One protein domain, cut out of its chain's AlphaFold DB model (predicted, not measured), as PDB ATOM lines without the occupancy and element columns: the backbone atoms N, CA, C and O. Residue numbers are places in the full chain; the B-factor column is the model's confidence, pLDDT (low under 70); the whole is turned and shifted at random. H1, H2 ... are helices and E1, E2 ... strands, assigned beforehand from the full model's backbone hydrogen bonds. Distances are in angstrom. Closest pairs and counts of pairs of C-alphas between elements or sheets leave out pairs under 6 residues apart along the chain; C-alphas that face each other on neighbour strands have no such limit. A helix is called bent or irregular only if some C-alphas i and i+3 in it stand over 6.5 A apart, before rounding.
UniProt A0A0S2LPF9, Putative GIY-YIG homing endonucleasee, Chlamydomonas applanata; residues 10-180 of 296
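What this domain is: This is residues 10 to 180 of the 296 residues of the protein "Putative GIY-YIG homing endonucleasee" of Chlamydomonas applanata (UniProt A0A0S2LPF9). A small, strongly twisted sheet of three strands, E2, E1 and E3, makes the core, with the long helices H1 and H6 crossing over one face and H3 packed on the other. The short helices H4 and H5 lie toward one end of the whole, and a loop within residues 135 to 148 reaches out at the other. The 171 printed residues hold six named helices and three named strands, in the order H1 H2 E1 E2 H3 H4 H5 E3 H6. The sheet's order is E2 E1 E3, antiparallel throughout, and the class is mixed, helices and strands. The whole is compact, with a radius of gyration of the C-alphas of 16.4 A and spans of 48 by 35 by 29 A.

Where its parts are: Find C-alpha 70 at (-22.701, -19.133, 23.798); from there E1, residues 70 to 76, runs 19.9 A. E2 is residues 82 to 87, and E3, residues 126 to 134, runs 23.4 A. Find C-alpha 20 at (-31.254, -7.766, 39.164), where H1, residues 20 to 46, begins its 38.4 A. H2 is residues 52 to 55, H3 residues 90 to 101, H4 residues 104 to 109 and H5 residues 112 to 121. H4 and H5 are irregular, but only just: C-alphas 105 and 108 are 6.8 A apart, and C-alphas 113 and 116 are 6.7 A apart. H6, residues 149 to 169, runs 28.8 A to C-alpha 169 at (-21.629, -31.335, 37.821).

How they stand to each other: Start with the hairpin E1 and E2, where N 72 and O 85 are 2.9 A apart, within hydrogen-bond range. On E1's other side, N 73 and O 129 of E3 are 2.8 A apart. The sheet lies in three layers, helices on both its faces: H1 and H6 on one, H3 and H5 on the other. H6 is over E2 at a height over the sheet of 7.7 A; their closest C-alphas, Phe 157 and Gly 86, are 5.1 A apart. H1 is over E1 at 7.4 A. Residues 27 to 35 of H1 touch H6, closest at the C-alphas of Val 27 and Val 161, 5.8 A, at a steep tilt of 54 degrees. H2 is on the same face. H3 is over E1 at 9.1 A, and H3 and H4 touch only at the corner, with C-alphas 100 and 106 closest at 5.0 A. H4 is not on the sheet. Every O i to N i+4 pair is within hydrogen-bond range in H3; the counts are 21 of 23 in H1, 4 of 6 in H5, 13 of 17 in H6 and 0 of 2 in H4, which has 2 of 3 O i to N i+3 pairs within range, and H2 is too short for an i+4 pair.

The domain as a whole: The two C-alphas farthest apart, those of Asn 47 and Gln 144, are 49.8 A apart. The printed part has no cut. The links H2 to E1 and E3 to H6 are long. Mean pLDDT of the printed part is 82.5; look for values under 70 at residues 10 to 16, 61, 135 to 147, 159 and 172.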
ATOM      1  N   THR A  10     -31.000 -23.105  19.920       55.25
ATOM      2  CA  THR A  10     -30.961 -21.712  19.497       55.25
ATOM      3  C   THR A  10     -31.765 -20.940  20.527       55.25
ATOM      4  O   THR A  10     -32.987 -21.069  20.592       55.25
ATOM      5  N   PHE A  11     -31.075 -20.203  21.392       56.97
ATOM      6  CA  PHE A  11     -31.734 -19.445  22.445       56.97
ATOM      7  C   PHE A  11     -32.236 -18.138  21.828       56.97
ATOM      8  O   PHE A  11     -31.453 -17.227  21.555       56.97
ATOM      9  N   SER A  12     -33.532 -18.097  21.518       50.97
ATOM     10  CA  SER A  12     -34.187 -16.963  20.855       50.97
ATOM     11  C   SER A  12     -34.577 -15.843  21.817       50.97
ATOM     12  O   SER A  12     -34.871 -14.737  21.370       50.97
ATOM     13  N   SER A  13     -34.583 -16.098  23.129       56.66
ATOM     14  CA  SER A  13     -34.881 -15.068  24.119       56.66
ATOM     15  C   SER A  13     -33.682 -14.151  24.328       56.66
ATOM     16  O   SER A  13     -32.563 -14.601  24.586       56.66
ATOM     17  N   VAL A  14     -33.960 -12.855  24.260       62.94
ATOM     18  CA  VAL A  14     -33.039 -11.774  24.602       62.94
ATOM     19  C   VAL A  14     -32.526 -11.971  26.032       62.94
ATOM     20  O   VAL A  14     -33.321 -12.084  26.965       62.94
ATOM     21  N   LEU A  15     -31.201 -12.020  26.216       68.25
ATOM     22  CA  LEU A  15     -30.604 -11.965  27.553       68.25
ATOM     23  C   LEU A  15     -30.792 -10.552  28.110       68.25
ATOM     24  O   LEU A  15     -30.201  -9.607  27.594       68.25
ATOM     25  N   ASP A  16     -31.602 -10.416  29.157       69.69
ATOM     26  CA  ASP A  16     -31.964  -9.119  29.725       69.69
ATOM     27  C   ASP A  16     -31.262  -8.874  31.061       69.69
ATOM     28  O   ASP A  16     -31.580  -9.481  32.087       69.69
ATOM     29  N   PHE A  17     -30.337  -7.920  31.070       74.81
ATOM     30  CA  PHE A  17     -29.565  -7.556  32.256       74.81
ATOM     31  C   PHE A  17     -29.980  -6.211  32.876       74.81
ATOM     32  O   PHE A  17     -29.279  -5.713  33.755       74.81
ATOM     33  N   ARG A  18     -31.114  -5.624  32.459       72.25
ATOM     34  CA  ARG A  18     -31.565  -4.290  32.913       72.25
ATOM     35  C   ARG A  18     -31.801  -4.191  34.413       72.25
ATOM     36  O   ARG A  18     -31.664  -3.114  34.986       72.25
ATOM     37  N   THR A  19     -32.196  -5.291  35.047       73.56
ATOM     38  CA  THR A  19     -32.524  -5.353  36.475       73.56
ATOM     39  C   THR A  19     -31.891  -6.584  37.114       73.56
ATOM     40  O   THR A  19     -31.600  -7.570  36.439       73.56
ATOM     41  N   GLU A  20     -31.728  -6.579  38.439       73.00
ATOM     42  CA  GLU A  20     -31.254  -7.766  39.164       73.00
ATOM     43  C   GLU A  20     -32.193  -8.973  38.963       73.00
ATOM     44  O   GLU A  20     -31.736 -10.109  38.848       73.00
ATOM     45  N   ILE A  21     -33.505  -8.729  38.871       77.25
ATOM     46  CA  ILE A  21     -34.516  -9.767  38.638       77.25
ATOM     47  C   ILE A  21     -34.373 -10.349  37.228       77.25
ATOM     48  O   ILE A  21     -34.281 -11.565  37.078       77.25
ATOM     49  N   SER A  22     -34.304  -9.503  36.195       77.12
ATOM     50  CA  SER A  22     -34.144  -9.958  34.803       77.12
ATOM     51  C   SER A  22     -32.819 -10.697  34.601       77.12
ATOM     52  O   SER A  22     -32.774 -11.722  33.915       77.12
ATOM     53  N   PHE A  23     -31.762 -10.245  35.279       79.44
ATOM     54  CA  PHE A  23     -30.472 -10.918  35.312       79.44
ATOM     55  C   PHE A  23     -30.579 -12.318  35.926       79.44
ATOM     56  O   PHE A  23     -30.178 -13.295  35.292       79.44
ATOM     57  N   LYS A  24     -31.159 -12.444  37.130       81.12
ATOM     58  CA  LYS A  24     -31.363 -13.741  37.799       81.12
ATOM     59  C   LYS A  24     -32.210 -14.682  36.948       81.12
ATOM     60  O   LYS A  24     -31.815 -15.828  36.754       81.12
ATOM     61  N   ASN A  25     -33.303 -14.186  36.370       82.69
ATOM     62  CA  ASN A  25     -34.155 -14.963  35.470       82.69
ATOM     63  C   ASN A  25     -33.369 -15.462  34.250       82.69
ATOM     64  O   ASN A  25     -33.461 -16.637  33.914       82.69
ATOM     65  N   SER A  26     -32.535 -14.612  33.639       82.75
ATOM     66  CA  SER A  26     -31.682 -14.999  32.507       82.75
ATOM     67  C   SER A  26     -30.693 -16.110  32.879       82.75
ATOM     68  O   SER A  26     -30.516 -17.055  32.110       82.75
ATOM     69  N   VAL A  27     -30.076 -16.036  34.068       83.50
ATOM     70  CA  VAL A  27     -29.202 -17.106  34.584       83.50
ATOM     71  C   VAL A  27     -29.997 -18.396  34.777       83.50
ATOM     72  O   VAL A  27     -29.620 -19.426  34.223       83.50
ATOM     73  N   THR A  28     -31.105 -18.351  35.521       84.31
ATOM     74  CA  THR A  28     -31.925 -19.530  35.831       84.31
ATOM     75  C   THR A  28     -32.460 -20.200  34.569       84.31
ATOM     76  O   THR A  28     -32.317 -21.412  34.418       84.31
ATOM     77  N   SER A  29     -33.021 -19.437  33.629       84.19
ATOM     78  CA  SER A  29     -33.526 -19.968  32.360       84.19
ATOM     79  C   SER A  29     -32.426 -20.659  31.559       84.19
ATOM     80  O   SER A  29     -32.636 -21.756  31.043       84.19
ATOM     81  N   LEU A  30     -31.240 -20.054  31.481       86.12
ATOM     82  CA  LEU A  30     -30.133 -20.628  30.730       86.12
ATOM     83  C   LEU A  30     -29.573 -21.891  31.392       86.12
ATOM     84  O   LEU A  30     -29.297 -22.862  30.694       86.12
ATOM     85  N   VAL A  31     -29.448 -21.913  32.720       87.31
ATOM     86  CA  VAL A  31     -29.032 -23.109  33.469       87.31
ATOM     87  C   VAL A  31     -30.048 -24.239  33.281       87.31
ATOM     88  O   VAL A  31     -29.650 -25.359  32.965       87.31
ATOM     89  N   ASN A  32     -31.347 -23.942  33.377       87.50
ATOM     90  CA  ASN A  32     -32.422 -24.920  33.190       87.50
ATOM     91  C   ASN A  32     -32.443 -25.528  31.782       87.50
ATOM     92  O   ASN A  32     -32.804 -26.691  31.634       87.50
ATOM     93  N   VAL A  33     -32.041 -24.771  30.758       87.56
ATOM     94  CA  VAL A  33     -31.904 -25.288  29.388       87.56
ATOM     95  C   VAL A  33     -30.586 -26.036  29.195       87.56
ATOM     96  O   VAL A  33     -30.572 -27.128  28.637       87.56
ATOM     97  N   ALA A  34     -29.466 -25.487  29.663       90.06
ATOM     98  CA  ALA A  34     -28.145 -26.060  29.423       90.06
ATOM     99  C   ALA A  34     -27.915 -27.366  30.197       90.06
ATOM    100  O   ALA A  34     -27.330 -28.298  29.652       90.06
ATOM    101  N   LYS A  35     -28.389 -27.467  31.444       91.06
ATOM    102  CA  LYS A  35     -28.192 -28.641  32.305       91.06
ATOM    103  C   LYS A  35     -28.665 -29.959  31.666       91.06
ATOM    104  O   LYS A  35     -27.835 -30.863  31.542       91.06
ATOM    105  N   PRO A  36     -29.936 -30.111  31.240       90.62
ATOM    106  CA  PRO A  36     -30.391 -31.350  30.614       90.62
ATOM    107  C   PRO A  36     -29.657 -31.641  29.301       90.62
ATOM    108  O   PRO A  36     -29.400 -32.804  29.007       90.62
ATOM    109  N   LEU A  37     -29.247 -30.614  28.544       91.81
ATOM    110  CA  LEU A  37     -28.459 -30.807  27.323       91.81
ATOM    111  C   LEU A  37     -27.074 -31.387  27.626       91.81
ATOM    112  O   LEU A  37     -26.657 -32.324  26.955       91.81
ATOM    113  N   VAL A  38     -26.372 -30.883  28.648       93.12
ATOM    114  CA  VAL A  38     -25.072 -31.442  29.060       93.12
ATOM    115  C   VAL A  38     -25.217 -32.905  29.472       93.12
ATOM    116  O   VAL A  38     -24.415 -33.734  29.045       93.12
ATOM    117  N   LEU A  39     -26.241 -33.231  30.266       93.69
ATOM    118  CA  LEU A  39     -26.500 -34.605  30.704       93.69
ATOM    119  C   LEU A  39     -26.819 -35.530  29.526       93.69
ATOM    120  O   LEU A  39     -26.285 -36.635  29.463       93.69
ATOM    121  N   GLN A  40     -27.635 -35.071  28.577       93.81
ATOM    122  CA  GLN A  40     -27.958 -35.836  27.378       93.81
ATOM    123  C   GLN A  40     -26.709 -36.093  26.526       93.81
ATOM    124  O   GLN A  40     -26.436 -37.238  26.173       93.81
ATOM    125  N   VAL A  41     -25.901 -35.056  26.268       94.50
ATOM    126  CA  VAL A  41     -24.637 -35.189  25.527       94.50
ATOM    127  C   VAL A  41     -23.691 -36.160  26.233       94.50
ATOM    128  O   VAL A  41     -23.105 -37.017  25.579       94.50
ATOM    129  N   LEU A  42     -23.547 -36.066  27.560       95.00
ATOM    130  CA  LEU A  42     -22.713 -36.985  28.339       95.00
ATOM    131  C   LEU A  42     -23.178 -38.437  28.185       95.00
ATOM    132  O   LEU A  42     -22.360 -39.313  27.901       95.00
ATOM    133  N   THR A  43     -24.478 -38.687  28.341       95.31
ATOM    134  CA  THR A  43     -25.068 -40.018  28.157       95.31
ATOM    135  C   THR A  43     -24.805 -40.547  26.750       95.31
ATOM    136  O   THR A  43     -24.303 -41.661  26.599       95.31
ATOM    137  N   ASP A  44     -25.055 -39.742  25.718       95.38
ATOM    138  CA  ASP A  44     -24.861 -40.156  24.326       95.38
ATOM    139  C   ASP A  44     -23.383 -40.410  23.990       95.38
ATOM    140  O   ASP A  44     -23.044 -41.337  23.253       95.38
ATOM    141  N   VAL A  45     -22.464 -39.617  24.550       96.06
ATOM    142  CA  VAL A  45     -21.017 -39.806  24.369       96.06
ATOM    143  C   VAL A  45     -20.552 -41.099  25.036       96.06
ATOM    144  O   VAL A  45     -19.779 -41.850  24.433       96.06
ATOM    145  N   LYS A  46     -21.031 -41.381  26.254       95.44
ATOM    146  CA  LYS A  46     -20.728 -42.622  26.981       95.44
ATOM    147  C   LYS A  46     -21.275 -43.856  26.271       95.44
ATOM    148  O   LYS A  46     -20.582 -44.866  26.208       95.44
ATOM    149  N   ASN A  47     -22.462 -43.745  25.683       95.94
ATOM    150  CA  ASN A  47     -23.096 -44.821  24.925       95.94
ATOM    151  C   ASN A  47     -22.540 -44.971  23.498       95.94
ATOM    152  O   ASN A  47     -22.906 -45.909  22.795       95.94
ATOM    153  N   GLY A  48     -21.680 -44.053  23.047       93.31
ATOM    154  CA  GLY A  48     -21.145 -44.053  21.685       93.31
ATOM    155  C   GLY A  48     -22.160 -43.655  20.607       93.31
ATOM    156  O   GLY A  48     -21.870 -43.818  19.425       93.31
ATOM    157  N   SER A  49     -23.326 -43.123  20.987       93.81
ATOM    158  CA  SER A  49     -24.374 -42.655  20.071       93.81
ATOM    159  C   SER A  49     -24.191 -41.197  19.638       93.81
ATOM    160  O   SER A  49     -24.821 -40.760  18.674       93.81
ATOM    161  N   PHE A  50     -23.335 -40.424  20.319       93.31
ATOM    162  CA  PHE A  50     -23.135 -39.013  19.990       93.31
ATOM    163  C   PHE A  50     -22.314 -38.823  18.694       93.31
ATOM    164  O   PHE A  50     -21.193 -39.334  18.604       93.31
ATOM    165  N   PRO A  51     -22.790 -38.032  17.709       92.25
ATOM    166  CA  PRO A  51     -22.147 -37.897  16.399       92.25
ATOM    167  C   PRO A  51     -20.963 -36.913  16.429       92.25
ATOM    168  O   PRO A  51     -21.021 -35.823  15.854       92.25
ATOM    169  N   LEU A  52     -19.876 -37.291  17.111       91.31
ATOM    170  CA  LEU A  52     -18.704 -36.438  17.349       91.31
ATOM    171  C   LEU A  52     -18.098 -35.859  16.064       91.31
ATOM    172  O   LEU A  52     -17.729 -34.687  16.044       91.31
ATOM    173  N   ASP A  53     -18.052 -36.620  14.972       89.69
ATOM    174  CA  ASP A  53     -17.384 -36.202  13.730       89.69
ATOM    175  C   ASP A  53     -17.994 -34.958  13.065       89.69
ATOM    176  O   ASP A  53     -17.305 -34.239  12.332       89.69
ATOM    177  N   ASN A  54     -19.231 -34.600  13.416       88.44
ATOM    178  CA  ASN A  54     -19.852 -33.342  12.993       88.44
ATOM    179  C   ASN A  54     -19.228 -32.102  13.666       88.44
ATOM    180  O   ASN A  54     -19.435 -30.971  13.220       88.44
ATOM    181  N   TYR A  55     -18.433 -32.301  14.719       91.00
ATOM    182  CA  TYR A  55     -17.953 -31.270  15.642       91.00
ATOM    183  C   TYR A  55     -16.427 -31.114  15.657       91.00
ATOM    184  O   TYR A  55     -15.848 -30.568  16.598       91.00
ATOM    185  N   THR A  56     -15.738 -31.569  14.607       90.50
ATOM    186  CA  THR A  56     -14.278 -31.406  14.498       90.50
ATOM    187  C   THR A  56     -13.856 -29.933  14.521       90.50
ATOM    188  O   THR A  56     -14.611 -29.027  14.155       90.50
ATOM    189  N   PHE A  57     -12.594 -29.666  14.872       88.06
ATOM    190  CA  PHE A  57     -12.007 -28.320  14.834       88.06
ATOM    191  C   PHE A  57     -11.856 -27.718  13.429       88.06
ATOM    192  O   PHE A  57     -11.487 -26.548  13.305       88.06
ATOM    193  N   ARG A  58     -12.172 -28.474  12.368       82.25
ATOM    194  CA  ARG A  58     -12.100 -27.984  10.990       82.25
ATOM    195  C   ARG A  58     -13.002 -26.763  10.805       82.25
ATOM    196  O   ARG A  58     -14.097 -26.661  11.373       82.25
ATOM    197  N   ARG A  59     -12.512 -25.804  10.017       71.44
ATOM    198  CA  ARG A  59     -13.254 -24.588   9.688       71.44
ATOM    199  C   ARG A  59     -14.461 -24.979   8.841       71.44
ATOM    200  O   ARG A  59     -14.296 -25.534   7.763       71.44
ATOM    201  N   ASN A  60     -15.655 -24.665   9.331       75.31
ATOM    202  CA  ASN A  60     -16.897 -24.806   8.582       75.31
ATOM    203  C   ASN A  60     -17.513 -23.406   8.411       75.31
ATOM    204  O   ASN A  60     -18.068 -22.877   9.381       75.31
ATOM    205  N   PRO A  61     -17.389 -22.784   7.223       68.19
ATOM    206  CA  PRO A  61     -17.959 -21.465   6.944       68.19
ATOM    207  C   PRO A  61     -19.475 -21.406   7.174       68.19
ATOM    208  O   PRO A  61     -19.985 -20.377   7.600       68.19
ATOM    209  N   SER A  62     -20.176 -22.525   6.986       73.00
ATOM    210  CA  SER A  62     -21.633 -22.628   7.126       73.00
ATOM    211  C   SER A  62     -22.101 -22.862   8.567       73.00
ATOM    212  O   SER A  62     -23.286 -23.069   8.798       73.00
ATOM    213  N   SER A  63     -21.195 -22.852   9.552       74.38
ATOM    214  CA  SER A  63     -21.532 -23.133  10.957       74.38
ATOM    215  C   SER A  63     -22.342 -22.034  11.655       74.38
ATOM    216  O   SER A  63     -22.884 -22.285  12.725       74.38
ATOM    217  N   ASN A  64     -22.414 -20.825  11.087       81.88
ATOM    218  CA  ASN A  64     -23.112 -19.669  11.670       81.88
ATOM    219  C   ASN A  64     -22.680 -19.318  13.118       81.88
ATOM    220  O   ASN A  64     -23.449 -18.737  13.877       81.88
ATOM    221  N   LEU A  65     -21.448 -19.665  13.519       84.62
ATOM    222  CA  LEU A  65     -20.920 -19.419  14.874       84.62
ATOM    223  C   LEU A  65     -20.175 -18.082  15.022       84.62
ATOM    224  O   LEU A  65     -19.840 -17.678  16.134       84.62
ATOM    225  N   THR A  66     -19.841 -17.419  13.914       85.12
ATOM    226  CA  THR A  66     -19.015 -16.204  13.922       85.12
ATOM    227  C   THR A  66     -19.718 -15.062  14.641       85.12
ATOM    228  O   THR A  66     -20.853 -14.728  14.311       85.12
ATOM    229  N   GLY A  67     -19.041 -14.470  15.631       79.88
ATOM    230  CA  GLY A  67     -19.612 -13.406  16.453       79.88
ATOM    231  C   GLY A  67     -20.797 -13.860  17.309       79.88
ATOM    232  O   GLY A  67     -21.473 -13.010  17.885       79.88
ATOM    233  N   LYS A  68     -21.072 -15.172  17.383       85.06
ATOM    234  CA  LYS A  68     -22.146 -15.714  18.209       85.06
ATOM    235  C   LYS A  68     -21.601 -16.100  19.586       85.06
ATOM    236  O   LYS A  68     -20.721 -16.963  19.676       85.06
ATOM    237  N   PRO A  69     -22.106 -15.479  20.655       85.25
ATOM    238  CA  PRO A  69     -21.835 -15.892  22.021       85.25
ATOM    239  C   PRO A  69     -22.550 -17.202  22.343       85.25
ATOM    240  O   PRO A  69     -23.525 -17.575  21.684       85.25
ATOM    241  N   GLY A  70     -22.080 -17.889  23.382       87.25
ATOM    242  CA  GLY A  70     -22.701 -19.133  23.798       87.25
ATOM    243  C   GLY A  70     -21.911 -19.979  24.779       87.25
ATOM    244  O   GLY A  70     -20.831 -19.610  25.249       87.25
ATOM    245  N   LEU A  71     -22.483 -21.148  25.044       90.12
ATOM    246  CA  LEU A  71     -21.866 -22.232  25.797       90.12
ATOM    247  C   LEU A  71     -21.379 -23.306  24.827       90.12
ATOM    248  O   LEU A  71     -21.994 -23.541  23.784       90.12
ATOM    249  N   TYR A  72     -20.296 -23.984  25.178       93.12
ATOM    250  CA  TYR A  72     -19.753 -25.097  24.405       93.12
ATOM    251  C   TYR A  72     -19.221 -26.197  25.318       93.12
ATOM    252  O   TYR A  72     -18.904 -25.971  26.487       93.12
ATOM    253  N   LEU A  73     -19.089 -27.384  24.736       95.69
ATOM    254  CA  LEU A  73     -18.396 -28.525  25.301       95.69
ATOM    255  C   LEU A  73     -17.151 -28.826  24.457       95.69
ATOM    256  O   LEU A  73     -17.209 -28.809  23.224       95.69
ATOM    257  N   LEU A  74     -16.024 -29.126  25.103       97.00
ATOM    258  CA  LEU A  74     -14.960 -29.908  24.474       97.00
ATOM    259  C   LEU A  74     -15.097 -31.350  24.914       97.00
ATOM    260  O   LEU A  74     -15.195 -31.611  26.109       97.00
ATOM    261  N   ILE A  75     -15.076 -32.271  23.963       97.62
ATOM    262  CA  ILE A  75     -15.284 -33.691  24.243       97.62
ATOM    263  C   ILE A  75     -14.066 -34.461  23.775       97.62
ATOM    264  O   ILE A  75     -13.656 -34.301  22.626       97.62
ATOM    265  N   ASN A  76     -13.499 -35.288  24.650       97.75
ATOM    266  CA  ASN A  76     -12.490 -36.262  24.258       97.75
ATOM    267  C   ASN A  76     -13.171 -37.582  23.877       97.75
ATOM    268  O   ASN A  76     -13.887 -38.168  24.689       97.75
ATOM    269  N   LYS A  77     -12.955 -38.061  22.649       96.56
ATOM    270  CA  LYS A  77     -13.584 -39.296  22.157       96.56
ATOM    271  C   LYS A  77     -13.077 -40.562  22.845       96.56
ATOM    272  O   LYS A  77     -13.814 -41.540  22.859       96.56
ATOM    273  N   GLU A  78     -11.860 -40.548  23.376       96.81
ATOM    274  CA  GLU A  78     -11.212 -41.703  23.999       96.81
ATOM    275  C   GLU A  78     -11.639 -41.812  25.461       96.81
ATOM    276  O   GLU A  78     -12.213 -42.813  25.877       96.81
ATOM    277  N   THR A  79     -11.458 -40.738  26.236       97.06
ATOM    278  CA  THR A  79     -11.785 -40.737  27.673       97.06
ATOM    279  C   THR A  79     -13.242 -40.423  27.973       97.06
ATOM    280  O   THR A  79     -13.656 -40.531  29.125       97.06
ATOM    281  N   LYS A  80     -14.019 -40.009  26.963       97.25
ATOM    282  CA  LYS A  80     -15.422 -39.575  27.083       97.25
ATOM    283  C   LYS A  80     -15.622 -38.382  28.025       97.25
ATOM    284  O   LYS A  80     -16.753 -38.070  28.389       97.25
ATOM    285  N   LYS A  81     -14.536 -37.693  28.392       96.75
ATOM    286  CA  LYS A  81     -14.567 -36.538  29.287       96.75
ATOM    287  C   LYS A  81     -14.995 -35.266  28.568       96.75
ATOM    288  O   LYS A  81     -14.664 -35.043  27.400       96.75
ATOM    289  N   LEU A  82     -15.677 -34.406  29.316       96.25
ATOM    290  CA  LEU A  82     -16.257 -33.143  28.876       96.25
ATOM    291  C   LEU A  82     -15.542 -31.958  29.518       96.25
ATOM    292  O   LEU A  82     -15.216 -31.968  30.698       96.25
ATOM    293  N   TYR A  83     -15.349 -30.882  28.774       94.75
ATOM    294  CA  TYR A  83     -15.025 -29.571  29.325       94.75
ATOM    295  C   TYR A  83     -16.151 -28.611  28.968       94.75
ATOM    296  O   TYR A  83     -16.389 -28.390  27.786       94.75
ATOM    297  N   LEU A  84     -16.821 -28.040  29.962       92.56
ATOM    298  CA  LEU A  84     -17.831 -27.004  29.774       92.56
ATOM    299  C   LEU A  84     -17.165 -25.629  29.804       92.56
ATOM    300  O   LEU A  84     -16.319 -25.376  30.661       92.56
ATOM    301  N   GLY A  85     -17.560 -24.749  28.884       89.56
ATOM    302  CA  GLY A  85     -17.089 -23.371  28.881       89.56
ATOM    303  C   GLY A  85     -18.069 -22.377  28.262       89.56
ATOM    304  O   GLY A  85     -18.844 -22.716  27.366       89.56
ATOM    305  N   GLY A  86     -17.981 -21.125  28.710       87.38
ATOM    306  CA  GLY A  86     -18.623 -19.963  28.094       87.38
ATOM    307  C   GLY A  86     -17.709 -19.168  27.152       87.38
ATOM    308  O   GLY A  86     -16.473 -19.197  27.249       87.38
ATOM    309  N   THR A  87     -18.298 -18.457  26.185       85.69
ATOM    310  CA  THR A  87     -17.569 -17.484  25.361       85.69
ATOM    311  C   THR A  87     -18.469 -16.425  24.726       85.69
ATOM    312  O   THR A  87     -19.658 -16.631  24.499       85.69
ATOM    313  N   THR A  88     -17.866 -15.284  24.379       84.75
ATOM    314  CA  THR A  88     -18.521 -14.221  23.605       84.75
ATOM    315  C   THR A  88     -18.452 -14.428  22.095       84.75
ATOM    316  O   THR A  88     -19.151 -13.738  21.361       84.75
ATOM    317  N   ASP A  89     -17.621 -15.362  21.626       85.44
ATOM    318  CA  ASP A  89     -17.509 -15.719  20.212       85.44
ATOM    319  C   ASP A  89     -17.078 -17.185  20.076       85.44
ATOM    320  O   ASP A  89     -15.919 -17.550  20.311       85.44
ATOM    321  N   LEU A  90     -18.034 -18.037  19.706       87.19
ATOM    322  CA  LEU A  90     -17.842 -19.477  19.564       87.19
ATOM    323  C   LEU A  90     -16.858 -19.826  18.445       87.19
ATOM    324  O   LEU A  90     -16.032 -20.725  18.622       87.19
ATOM    325  N   ALA A  91     -16.890 -19.111  17.316       87.25
ATOM    326  CA  ALA A  91     -15.975 -19.366  16.208       87.25
ATOM    327  C   ALA A  91     -14.527 -19.024  16.585       87.25
ATOM    328  O   ALA A  91     -13.619 -19.823  16.331       87.25
ATOM    329  N   LEU A  92     -14.308 -17.874  17.234       86.88
ATOM    330  CA  LEU A  92     -12.985 -17.495  17.732       86.88
ATOM    331  C   LEU A  92     -12.497 -18.466  18.805       86.88
ATOM    332  O   LEU A  92     -11.340 -18.881  18.757       86.88
ATOM    333  N   ARG A  93     -13.364 -18.888  19.736       88.25
ATOM    334  CA  ARG A  93     -12.979 -19.845  20.782       88.25
ATOM    335  C   ARG A  93     -12.614 -21.214  20.204       88.25
ATOM    336  O   ARG A  93     -11.600 -21.783  20.607       88.25
ATOM    337  N   LYS A  94     -13.370 -21.710  19.219       89.06
ATOM    338  CA  LYS A  94     -13.039 -22.934  18.470       89.06
ATOM    339  C   LYS A  94     -11.675 -22.815  17.783       89.06
ATOM    340  O   LYS A  94     -10.840 -23.711  17.915       89.06
ATOM    341  N   ALA A  95     -11.421 -21.704  17.089       85.75
ATOM    342  CA  ALA A  95     -10.139 -21.447  16.432       85.75
ATOM    343  C   ALA A  95      -8.976 -21.342  17.436       85.75
ATOM    344  O   ALA A  95      -7.881 -21.844  17.174       85.75
ATOM    345  N   ASP A  96      -9.213 -20.735  18.601       87.19
ATOM    346  CA  ASP A  96      -8.229 -20.619  19.673       87.19
ATOM    347  C   ASP A  96      -7.819 -21.980  20.230       87.19
ATOM    348  O   ASP A  96      -6.619 -22.229  20.362       87.19
ATOM    349  N   TYR A  97      -8.773 -22.872  20.511       90.94
ATOM    350  CA  TYR A  97      -8.457 -24.236  20.940       90.94
ATOM    351  C   TYR A  97      -7.718 -25.015  19.862       90.94
ATOM    352  O   TYR A  97      -6.671 -25.579  20.166       90.94
ATOM    353  N   ASN A  98      -8.177 -24.959  18.606       90.19
ATOM    354  CA  ASN A  98      -7.478 -25.607  17.498       90.19
ATOM    355  C   ASN A  98      -6.008 -25.158  17.442       90.19
ATOM    356  O   ASN A  98      -5.089 -25.970  17.418       90.19
ATOM    357  N   ARG A  99      -5.759 -23.849  17.521       87.44
ATOM    358  CA  ARG A  99      -4.401 -23.297  17.539       87.44
ATOM    359  C   ARG A  99      -3.608 -23.702  18.784       87.44
ATOM    360  O   ARG A  99      -2.418 -23.968  18.684       87.44
ATOM    361  N   ASN A 100      -4.226 -23.723  19.963       86.94
ATOM    362  CA  ASN A 100      -3.533 -24.069  21.204       86.94
ATOM    363  C   ASN A 100      -3.198 -25.566  21.290       86.94
ATOM    364  O   ASN A 100      -2.165 -25.903  21.859       86.94
ATOM    365  N   PHE A 101      -4.030 -26.442  20.719       90.81
ATOM    366  CA  PHE A 101      -3.796 -27.889  20.691       90.81
ATOM    367  C   PHE A 101      -2.676 -28.274  19.723       90.81
ATOM    368  O   PHE A 101      -1.929 -29.203  19.990       90.81
ATOM    369  N   ASN A 102      -2.512 -27.512  18.640       88.00
ATOM    370  CA  ASN A 102      -1.503 -27.761  17.610       88.00
ATOM    371  C   ASN A 102      -0.175 -27.007  17.845       88.00
ATOM    372  O   ASN A 102       0.649 -26.912  16.941       88.00
ATOM    373  N   THR A 103       0.051 -26.386  19.008       84.25
ATOM    374  CA  THR A 103       1.266 -25.583  19.239       84.25
ATOM    375  C   THR A 103       1.818 -25.779  20.650       84.25
ATOM    376  O   THR A 103       1.260 -25.261  21.617       84.25
ATOM    377  N   GLY A 104       2.975 -26.445  20.765       78.38
ATOM    378  CA  GLY A 104       3.569 -26.865  22.044       78.38
ATOM    379  C   GLY A 104       3.677 -25.758  23.104       78.38
ATOM    380  O   GLY A 104       3.162 -25.896  24.210       78.38
ATOM    381  N   HIS A 105       4.231 -24.588  22.765       77.31
ATOM    382  CA  HIS A 105       4.371 -23.474  23.723       77.31
ATOM    383  C   HIS A 105       3.029 -22.832  24.147       77.31
ATOM    384  O   HIS A 105       2.982 -22.024  25.084       77.31
ATOM    385  N   ARG A 106       1.925 -23.162  23.460       72.94
ATOM    386  CA  ARG A 106       0.567 -22.673  23.740       72.94
ATOM    387  C   ARG A 106      -0.264 -23.656  24.557       72.94
ATOM    388  O   ARG A 106      -1.301 -23.237  25.067       72.94
ATOM    389  N   LEU A 107       0.213 -24.883  24.788       74.19
ATOM    390  CA  LEU A 107      -0.443 -25.872  25.657       74.19
ATOM    391  C   LEU A 107      -0.705 -25.333  27.070       74.19
ATOM    392  O   LEU A 107      -1.697 -25.685  27.705       74.19
ATOM    393  N   LYS A 108       0.108 -24.378  27.542       74.88
ATOM    394  CA  LYS A 108      -0.126 -23.659  28.807       74.88
ATOM    395  C   LYS A 108      -1.459 -22.894  28.872       74.88
ATOM    396  O   LYS A 108      -1.895 -22.571  29.971       74.88
ATOM    397  N   LYS A 109      -2.085 -22.595  27.726       73.75
ATOM    398  CA  LYS A 109      -3.414 -21.965  27.617       73.75
ATOM    399  C   LYS A 109      -4.561 -22.979  27.611       73.75
ATOM    400  O   LYS A 109      -5.714 -22.582  27.727       73.75
ATOM    401  N   VAL A 110      -4.260 -24.268  27.456       79.75
ATOM    402  CA  VAL A 110      -5.234 -25.356  27.575       79.75
ATOM    403  C   VAL A 110      -5.459 -25.653  29.052       79.75
ATOM    404  O   VAL A 110      -4.517 -25.588  29.855       79.75
ATOM    405  N   TYR A 111      -6.698 -25.985  29.409       81.62
ATOM    406  CA  TYR A 111      -7.048 -26.356  30.770       81.62
ATOM    407  C   TYR A 111      -6.199 -27.556  31.216       81.62
ATOM    408  O   TYR A 111      -6.025 -28.532  30.491       81.62
ATOM    409  N   SER A 112      -5.590 -27.464  32.392       81.19
ATOM    410  CA  SER A 112      -4.483 -28.344  32.792       81.19
ATOM    411  C   SER A 112      -4.834 -29.827  32.882       81.19
ATOM    412  O   SER A 112      -3.969 -30.642  32.597       81.19
ATOM    413  N   SER A 113      -6.066 -30.180  33.259       84.62
ATOM    414  CA  SER A 113      -6.517 -31.581  33.318       84.62
ATOM    415  C   SER A 113      -6.725 -32.201  31.933       84.62
ATOM    416  O   SER A 113      -6.763 -33.418  31.830       84.62
ATOM    417  N   MET A 114      -6.822 -31.390  30.872       88.19
ATOM    418  CA  MET A 114      -6.912 -31.876  29.490       88.19
ATOM    419  C   MET A 114      -5.540 -32.173  28.883       88.19
ATOM    420  O   MET A 114      -5.453 -32.895  27.898       88.19
ATOM    421  N   ARG A 115      -4.465 -31.577  29.420       87.88
ATOM    422  CA  ARG A 115      -3.122 -31.660  28.823       87.88
ATOM    423  C   ARG A 115      -2.573 -33.091  28.764       87.88
ATOM    424  O   ARG A 115      -2.058 -33.417  27.703       87.88
ATOM    425  N   PRO A 116      -2.710 -33.938  29.808       89.31
ATOM    426  CA  PRO A 116      -2.259 -35.329  29.733       89.31
ATOM    427  C   PRO A 116      -2.971 -36.108  28.622       89.31
ATOM    428  O   PRO A 116      -2.326 -36.774  27.822       89.31
ATOM    429  N   ASP A 117      -4.290 -35.951  28.506       94.31
ATOM    430  CA  ASP A 117      -5.073 -36.605  27.453       94.31
ATOM    431  C   ASP A 117      -4.712 -36.064  26.059       94.31
ATOM    432  O   ASP A 117      -4.696 -36.807  25.084       94.31
ATOM    433  N   LEU A 118      -4.398 -34.772  25.945       92.19
ATOM    434  CA  LEU A 118      -3.941 -34.169  24.693       92.19
ATOM    435  C   LEU A 118      -2.554 -34.664  24.272       92.19
ATOM    436  O   LEU A 118      -2.323 -34.865  23.085       92.19
ATOM    437  N   GLU A 119      -1.651 -34.869  25.227       92.44
ATOM    438  CA  GLU A 119      -0.327 -35.447  24.996       92.44
ATOM    439  C   GLU A 119      -0.419 -36.927  24.606       92.44
ATOM    440  O   GLU A 119       0.261 -37.361  23.682       92.44
ATOM    441  N   HIS A 120      -1.298 -37.684  25.265       95.88
ATOM    442  CA  HIS A 120      -1.431 -39.122  25.054       95.88
ATOM    443  C   HIS A 120      -2.243 -39.488  23.800       95.88
ATOM    444  O   HIS A 120      -1.834 -40.358  23.036       95.88
ATOM    445  N   PHE A 121      -3.378 -38.820  23.561       95.62
ATOM    446  CA  PHE A 121      -4.303 -39.154  22.468       95.62
ATOM    447  C   PHE A 121      -4.207 -38.213  21.258       95.62
ATOM    448  O   PHE A 121      -4.769 -38.505  20.202       95.62
ATOM    449  N   GLY A 122      -3.524 -37.075  21.393       93.25
ATOM    450  CA  GLY A 122      -3.387 -36.075  20.334       93.25
ATOM    451  C   GLY A 122      -4.627 -35.198  20.119       93.25
ATOM    452  O   GLY A 122      -5.725 -35.445  20.627       93.25
ATOM    453  N   GLN A 123      -4.470 -34.134  19.323       92.38
ATOM    454  CA  GLN A 123      -5.525 -33.129  19.119       92.38
ATOM    455  C   GLN A 123      -6.769 -33.653  18.391       92.38
ATOM    456  O   GLN A 123      -7.859 -33.116  18.579       92.38
ATOM    457  N   ASN A 124      -6.624 -34.701  17.575       93.44
ATOM    458  CA  ASN A 124      -7.718 -35.268  16.777       93.44
ATOM    459  C   ASN A 124      -8.728 -36.058  17.619       93.44
ATOM    460  O   ASN A 124      -9.768 -36.462  17.105       93.44
ATOM    461  N   SER A 125      -8.430 -36.275  18.899       95.44
ATOM    462  CA  SER A 125      -9.343 -36.912  19.844       95.44
ATOM    463  C   SER A 125     -10.292 -35.919  20.509       95.44
ATOM    464  O   SER A 125     -11.203 -36.345  21.214       95.44
ATOM    465  N   PHE A 126     -10.123 -34.613  20.272       96.50
ATOM    466  CA  PHE A 126     -10.964 -33.571  20.849       96.50
ATOM    467  C   PHE A 126     -11.906 -32.936  19.823       96.50
ATOM    468  O   PHE A 126     -11.512 -32.591  18.708       96.50
ATOM    469  N   TYR A 127     -13.140 -32.694  20.256       95.94
ATOM    470  CA  TYR A 127     -14.217 -32.128  19.445       95.94
ATOM    471  C   TYR A 127     -14.812 -30.899  20.125       95.94
ATOM    472  O   TYR A 127     -14.881 -30.846  21.351       95.94
ATOM    473  N   PHE A 128     -15.236 -29.912  19.333       94.50
ATOM    474  CA  PHE A 128     -15.850 -28.673  19.808       94.50
ATOM    475  C   PHE A 128     -17.345 -28.695  19.503       94.50
ATOM    476  O   PHE A 128     -17.746 -28.517  18.350       94.50
ATOM    477  N   VAL A 129     -18.162 -28.874  20.537       93.31
ATOM    478  CA  VAL A 129     -19.618 -28.986  20.434       93.31
ATOM    479  C   VAL A 129     -20.251 -27.701  20.973       93.31
ATOM    480  O   VAL A 129     -20.217 -27.474  22.183       93.31
ATOM    481  N   PRO A 130     -20.811 -26.823  20.125       91.31
ATOM    482  CA  PRO A 130     -21.626 -25.716  20.607       91.31
ATOM    483  C   PRO A 130     -22.873 -26.274  21.305       91.31
ATOM    484  O   PRO A 130     -23.552 -27.130  20.748       91.31
ATOM    485  N   LEU A 131     -23.158 -25.797  22.514       90.00
ATOM    486  CA  LEU A 131     -24.253 -26.291  23.354       90.00
ATOM    487  C   LEU A 131     -25.461 -25.347  23.307       90.00
ATOM    488  O   LEU A 131     -26.588 -25.765  23.073       90.00
ATOM    489  N   VAL A 132     -25.205 -24.056  23.518       87.62
ATOM    490  CA  VAL A 132     -26.212 -22.993  23.428       87.62
ATOM    491  C   VAL A 132     -25.626 -21.872  22.594       87.62
ATOM    492  O   VAL A 132     -24.513 -21.426  22.876       87.62
ATOM    493  N   VAL A 133     -26.368 -21.416  21.586       86.19
ATOM    494  CA  VAL A 133     -25.941 -20.338  20.686       86.19
ATOM    495  C   VAL A 133     -26.968 -19.221  20.721       86.19
ATOM    496  O   VAL A 133     -28.152 -19.446  20.469       86.19
ATOM    497  N   PHE A 134     -26.504 -18.009  21.011       78.25
ATOM    498  CA  PHE A 134     -27.352 -16.824  21.050       78.25
ATOM    499  C   PHE A 134     -27.322 -16.130  19.693       78.25
ATOM    500  O   PHE A 134     -26.272 -15.679  19.230       78.25
ATOM    501  N   SER A 135     -28.478 -16.061  19.034       69.12
ATOM    502  CA  SER A 135     -28.617 -15.488  17.689       69.12
ATOM    503  C   SER A 135     -28.468 -13.968  17.695       69.12
ATOM    504  O   SER A 135     -27.914 -13.400  16.752       69.12
ATOM    505  N   SER A 136     -28.951 -13.328  18.754       63.69
ATOM    506  CA  SER A 136     -28.872 -11.894  19.019       63.69
ATOM    507  C   SER A 136     -28.758 -11.690  20.528       63.69
ATOM    508  O   SER A 136     -29.158 -12.562  21.302       63.69
ATOM    509  N   ILE A 137     -28.170 -10.572  20.949       63.44
ATOM    510  CA  ILE A 137     -28.238 -10.159  22.346       63.44
ATOM    511  C   ILE A 137     -28.552  -8.673  22.390       63.44
ATOM    512  O   ILE A 137     -27.698  -7.861  22.034       63.44
ATOM    513  N   ASP A 138     -29.738  -8.328  22.883       56.59
ATOM    514  CA  ASP A 138     -30.033  -6.949  23.251       56.59
ATOM    515  C   ASP A 138     -29.561  -6.730  24.682       56.59
ATOM    516  O   ASP A 138     -30.208  -7.093  25.661       56.59
ATOM    517  N   ILE A 139     -28.363  -6.171  24.800       58.25
ATOM    518  CA  ILE A 139     -27.768  -5.860  26.093       58.25
ATOM    519  C   ILE A 139     -28.184  -4.459  26.443       58.25
ATOM    520  O   ILE A 139     -27.692  -3.492  25.866       58.25
ATOM    521  N   VAL A 140     -29.058  -4.354  27.431       53.06
ATOM    522  CA  VAL A 140     -29.343  -3.075  28.058       53.06
ATOM    523  C   VAL A 140     -28.891  -3.177  29.506       53.06
ATOM    524  O   VAL A 140     -29.646  -3.543  30.394       53.06
ATOM    525  N   ILE A 141     -27.623  -2.857  29.747       52.66
ATOM    526  CA  ILE A 141     -27.220  -2.267  31.021       52.66
ATOM    527  C   ILE A 141     -26.637  -0.903  30.664       52.66
ATOM    528  O   ILE A 141     -25.563  -0.856  30.059       52.66
ATOM    529  N   PRO A 142     -27.298   0.213  31.006       46.25
ATOM    530  CA  PRO A 142     -26.623   1.494  31.053       46.25
ATOM    531  C   PRO A 142     -25.738   1.469  32.302       46.25
ATOM    532  O   PRO A 142     -26.098   2.001  33.346       46.25
ATOM    533  N   ASP A 143     -24.614   0.754  32.242       45.84
ATOM    534  CA  ASP A 143     -23.687   0.750  33.363       45.84
ATOM    535  C   ASP A 143     -22.874   2.048  33.318       45.84
ATOM    536  O   ASP A 143     -22.161   2.332  32.352       45.84
ATOM    537  N   GLN A 144     -22.965   2.827  34.395       46.31
ATOM    538  CA  GLN A 144     -22.185   4.045  34.632       46.31
ATOM    539  C   GLN A 144     -20.665   3.761  34.745       46.31
ATOM    540  O   GLN A 144     -19.877   4.679  34.959       46.31
ATOM    541  N   SER A 145     -20.239   2.496  34.611       52.97
ATOM    542  CA  SER A 145     -18.862   2.007  34.768       52.97
ATOM    543  C   SER A 145     -17.982   2.035  33.505       52.97
ATOM    544  O   SER A 145     -16.782   1.767  33.599       52.97
ATOM    545  N   GLY A 146     -18.541   2.320  32.319       58.03
ATOM    546  CA  GLY A 146     -17.789   2.350  31.054       58.03
ATOM    547  C   GLY A 146     -17.305   0.979  30.545       58.03
ATOM    548  O   GLY A 146     -16.460   0.911  29.650       58.03
ATOM    549  N   GLU A 147     -17.793  -0.137  31.100       64.38
ATOM    550  CA  GLU A 147     -17.459  -1.471  30.595       64.38
ATOM    551  C   GLU A 147     -18.146  -1.785  29.259       64.38
ATOM    552  O   GLU A 147     -19.336  -1.542  29.077       64.38
ATOM    553  N   THR A 148     -17.411  -2.401  28.327       71.50
ATOM    554  CA  THR A 148     -17.986  -2.811  27.041       71.50
ATOM    555  C   THR A 148     -18.973  -3.966  27.208       71.50
ATOM    556  O   THR A 148     -18.756  -4.891  27.993       71.50
ATOM    557  N   VAL A 149     -20.006  -3.971  26.370       72.69
ATOM    558  CA  VAL A 149     -21.001  -5.044  26.199       72.69
ATOM    559  C   VAL A 149     -20.355  -6.440  26.150       72.69
ATOM    560  O   VAL A 149     -20.762  -7.368  26.849       72.69
ATOM    561  N   LYS A 150     -19.263  -6.580  25.389       72.94
ATOM    562  CA  LYS A 150     -18.494  -7.829  25.280       72.94
ATOM    563  C   LYS A 150     -17.904  -8.278  26.622       72.94
ATOM    564  O   LYS A 150     -17.878  -9.469  26.917       72.94
ATOM    565  N   LYS A 151     -17.419  -7.345  27.443       71.44
ATOM    566  CA  LYS A 151     -16.844  -7.652  28.757       71.44
ATOM    567  C   LYS A 151     -17.923  -8.079  29.753       71.44
ATOM    568  O   LYS A 151     -17.705  -9.032  30.497       71.44
ATOM    569  N   GLN A 152     -19.080  -7.418  29.730       72.38
ATOM    570  CA  GLN A 152     -20.231  -7.786  30.562       72.38
ATOM    571  C   GLN A 152     -20.726  -9.198  30.227       72.38
ATOM    572  O   GLN A 152     -20.904 -10.015  31.127       72.38
ATOM    573  N   LEU A 153     -20.830  -9.535  28.937       76.06
ATOM    574  CA  LEU A 153     -21.190 -10.890  28.512       76.06
ATOM    575  C   LEU A 153     -20.190 -11.956  28.927       76.06
ATOM    576  O   LEU A 153     -20.594 -13.033  29.357       76.06
ATOM    577  N   GLY A 154     -18.894 -11.669  28.795       75.12
ATOM    578  CA  GLY A 154     -17.856 -12.587  29.259       75.12
ATOM    579  C   GLY A 154     -18.039 -12.909  30.742       75.12
ATOM    580  O   GLY A 154     -18.075 -14.075  31.119       75.12
ATOM    581  N   LYS A 155     -18.263 -11.883  31.573       72.50
ATOM    582  CA  LYS A 155     -18.551 -12.075  33.000       72.50
ATOM    583  C   LYS A 155     -19.839 -12.859  33.238       72.50
ATOM    584  O   LYS A 155     -19.840 -13.731  34.099       72.50
ATOM    585  N   PHE A 156     -20.910 -12.570  32.498       78.38
ATOM    586  CA  PHE A 156     -22.183 -13.282  32.618       78.38
ATOM    587  C   PHE A 156     -22.011 -14.790  32.397       78.38
ATOM    588  O   PHE A 156     -22.359 -15.584  33.275       78.38
ATOM    589  N   PHE A 157     -21.420 -15.189  31.267       78.00
ATOM    590  CA  PHE A 157     -21.218 -16.605  30.967       78.00
ATOM    591  C   PHE A 157     -20.288 -17.276  31.976       78.00
ATOM    592  O   PHE A 157     -20.650 -18.316  32.519       78.00
ATOM    593  N   ASP A 158     -19.143 -16.664  32.272       72.50
ATOM    594  CA  ASP A 158     -18.120 -17.292  33.110       72.50
ATOM    595  C   ASP A 158     -18.563 -17.362  34.590       72.50
ATOM    596  O   ASP A 158     -18.547 -18.420  35.225       72.50
ATOM    597  N   GLN A 159     -18.994 -16.233  35.160       69.69
ATOM    598  CA  GLN A 159     -19.206 -16.094  36.610       69.69
ATOM    599  C   GLN A 159     -20.604 -16.503  37.067       69.69
ATOM    600  O   GLN A 159     -20.781 -16.828  38.239       69.69
ATOM    601  N   HIS A 160     -21.597 -16.475  36.177       76.69
ATOM    602  CA  HIS A 160     -22.983 -16.719  36.565       76.69
ATOM    603  C   HIS A 160     -23.544 -17.985  35.939       76.69
ATOM    604  O   HIS A 160     -24.148 -18.774  36.650       76.69
ATOM    605  N   VAL A 161     -23.307 -18.242  34.658       83.31
ATOM    606  CA  VAL A 161     -23.890 -19.417  33.995       83.31
ATOM    607  C   VAL A 161     -23.029 -20.656  34.216       83.31
ATOM    608  O   VAL A 161     -23.486 -21.643  34.792       83.31
ATOM    609  N   GLU A 162     -21.761 -20.597  33.806       81.75
ATOM    610  CA  GLU A 162     -20.823 -21.714  33.907       81.75
ATOM    611  C   GLU A 162     -20.597 -22.112  35.367       81.75
ATOM    612  O   GLU A 162     -20.618 -23.294  35.694       81.75
ATOM    613  N   THR A 163     -20.470 -21.136  36.270       79.00
ATOM    614  CA  THR A 163     -20.337 -21.401  37.710       79.00
ATOM    615  C   THR A 163     -21.532 -22.168  38.280       79.00
ATOM    616  O   THR A 163     -21.312 -23.117  39.034       79.00
ATOM    617  N   HIS A 164     -22.772 -21.822  37.913       81.44
ATOM    618  CA  HIS A 164     -23.951 -22.552  38.396       81.44
ATOM    619  C   HIS A 164     -23.983 -23.979  37.843       81.44
ATOM    620  O   HIS A 164     -24.136 -24.919  38.617       81.44
ATOM    621  N   LEU A 165     -23.747 -24.159  36.538       85.31
ATOM    622  CA  LEU A 165     -23.710 -25.488  35.915       85.31
ATOM    623  C   LEU A 165     -22.609 -26.375  36.515       85.31
ATOM    624  O   LEU A 165     -22.844 -27.527  36.866       85.31
ATOM    625  N   LEU A 166     -21.398 -25.835  36.667       84.38
ATOM    626  CA  LEU A 166     -20.271 -26.580  37.220       84.38
ATOM    627  C   LEU A 166     -20.479 -26.921  38.696       84.38
ATOM    628  O   LEU A 166     -20.121 -28.021  39.103       84.38
ATOM    629  N   THR A 167     -21.087 -26.039  39.493       80.00
ATOM    630  CA  THR A 167     -21.387 -26.354  40.901       80.00
ATOM    631  C   THR A 167     -22.209 -27.636  41.024       80.00
ATOM    632  O   THR A 167     -22.000 -28.394  41.955       80.00
ATOM    633  N   GLU A 168     -23.081 -27.941  40.066       82.62
ATOM    634  CA  GLU A 168     -23.860 -29.182  40.094       82.62
ATOM    635  C   GLU A 168     -23.096 -30.401  39.550       82.62
ATOM    636  O   GLU A 168     -23.236 -31.517  40.057       82.62
ATOM    637  N   PHE A 169     -22.289 -30.218  38.505       85.12
ATOM    638  CA  PHE A 169     -21.629 -31.335  37.821       85.12
ATOM    639  C   PHE A 169     -20.312 -31.774  38.452       85.12
ATOM    640  O   PHE A 169     -19.958 -32.944  38.348       85.12
ATOM    641  N   ILE A 170     -19.578 -30.863  39.093       78.31
ATOM    642  CA  ILE A 170     -18.229 -31.142  39.611       78.31
ATOM    643  C   ILE A 170     -18.114 -31.008  41.132       78.31
ATOM    644  O   ILE A 170     -17.006 -31.116  41.673       78.31
ATOM    645  N   ASP A 171     -19.240 -30.813  41.825       78.81
ATOM    646  CA  ASP A 171     -19.294 -30.960  43.277       78.81
ATOM    647  C   ASP A 171     -18.836 -32.362  43.705       78.81
ATOM    648  O   ASP A 171     -18.973 -33.343  42.972       78.81
ATOM    649  N   GLN A 172     -18.252 -32.461  44.901       64.81
ATOM    650  CA  GLN A 172     -17.686 -33.704  45.424       64.81
ATOM    651  C   GLN A 172     -18.713 -34.832  45.539       64.81
ATOM    652  O   GLN A 172     -18.322 -35.993  45.458       64.81
ATOM    653  N   THR A 173     -19.993 -34.496  45.696       75.50
ATOM    654  CA  THR A 173     -21.082 -35.473  45.787       75.50
ATOM    655  C   THR A 173     -21.625 -35.908  44.423       75.50
ATOM    656  O   THR A 173     -22.393 -36.865  44.345       75.50
ATOM    657  N   SER A 174     -21.220 -35.241  43.337       82.25
ATOM    658  CA  SER A 174     -21.754 -35.504  42.004       82.25
ATOM    659  C   SER A 174     -21.173 -36.796  41.413       82.25
ATOM    660  O   SER A 174     -19.950 -36.905  41.263       82.25
ATOM    661  N   PRO A 175     -22.012 -37.772  41.009       86.38
ATOM    662  CA  PRO A 175     -21.544 -39.053  40.471       86.38
ATOM    663  C   PRO A 175     -20.833 -38.908  39.119       86.38
ATOM    664  O   PRO A 175     -20.074 -39.786  38.720       86.38
ATOM    665  N   ILE A 176     -21.057 -37.789  38.427       89.19
ATOM    666  CA  ILE A 176     -20.497 -37.493  37.103       89.19
ATOM    667  C   ILE A 176     -19.286 -36.560  37.155       89.19
ATOM    668  O   ILE A 176     -18.736 -36.205  36.118       89.19
ATOM    669  N   LYS A 177     -18.806 -36.186  38.348       87.94
ATOM    670  CA  LYS A 177     -17.657 -35.282  38.516       87.94
ATOM    671  C   LYS A 177     -16.428 -35.715  37.713       87.94
ATOM    672  O   LYS A 177     -15.754 -34.883  37.110       87.94
ATOM    673  N   ASN A 178     -16.131 -37.015  37.708       89.62
ATOM    674  CA  ASN A 178     -14.954 -37.566  37.029       89.62
ATOM    675  C   ASN A 178     -15.091 -37.598  35.498       89.62
ATOM    676  O   ASN A 178     -14.095 -37.819  34.805       89.62
ATOM    677  N   ASP A 179     -16.291 -37.334  34.977       94.31
ATOM    678  CA  ASP A 179     -16.554 -37.191  33.546       94.31
ATOM    679  C   ASP A 179     -16.201 -35.791  33.028       94.31
ATOM    680  O   ASP A 179     -16.255 -35.554  31.823       94.31
ATOM    681  N   PHE A 180     -15.814 -34.857  33.904       93.56
ATOM    682  CA  PHE A 180     -15.449 -33.498  33.517       93.56
ATOM    683  C   PHE A 180     -13.951 -33.225  33.659       93.56
ATOM    684  O   PHE A 180     -13.282 -33.616  34.615       93.56
TER     685      PHE A 180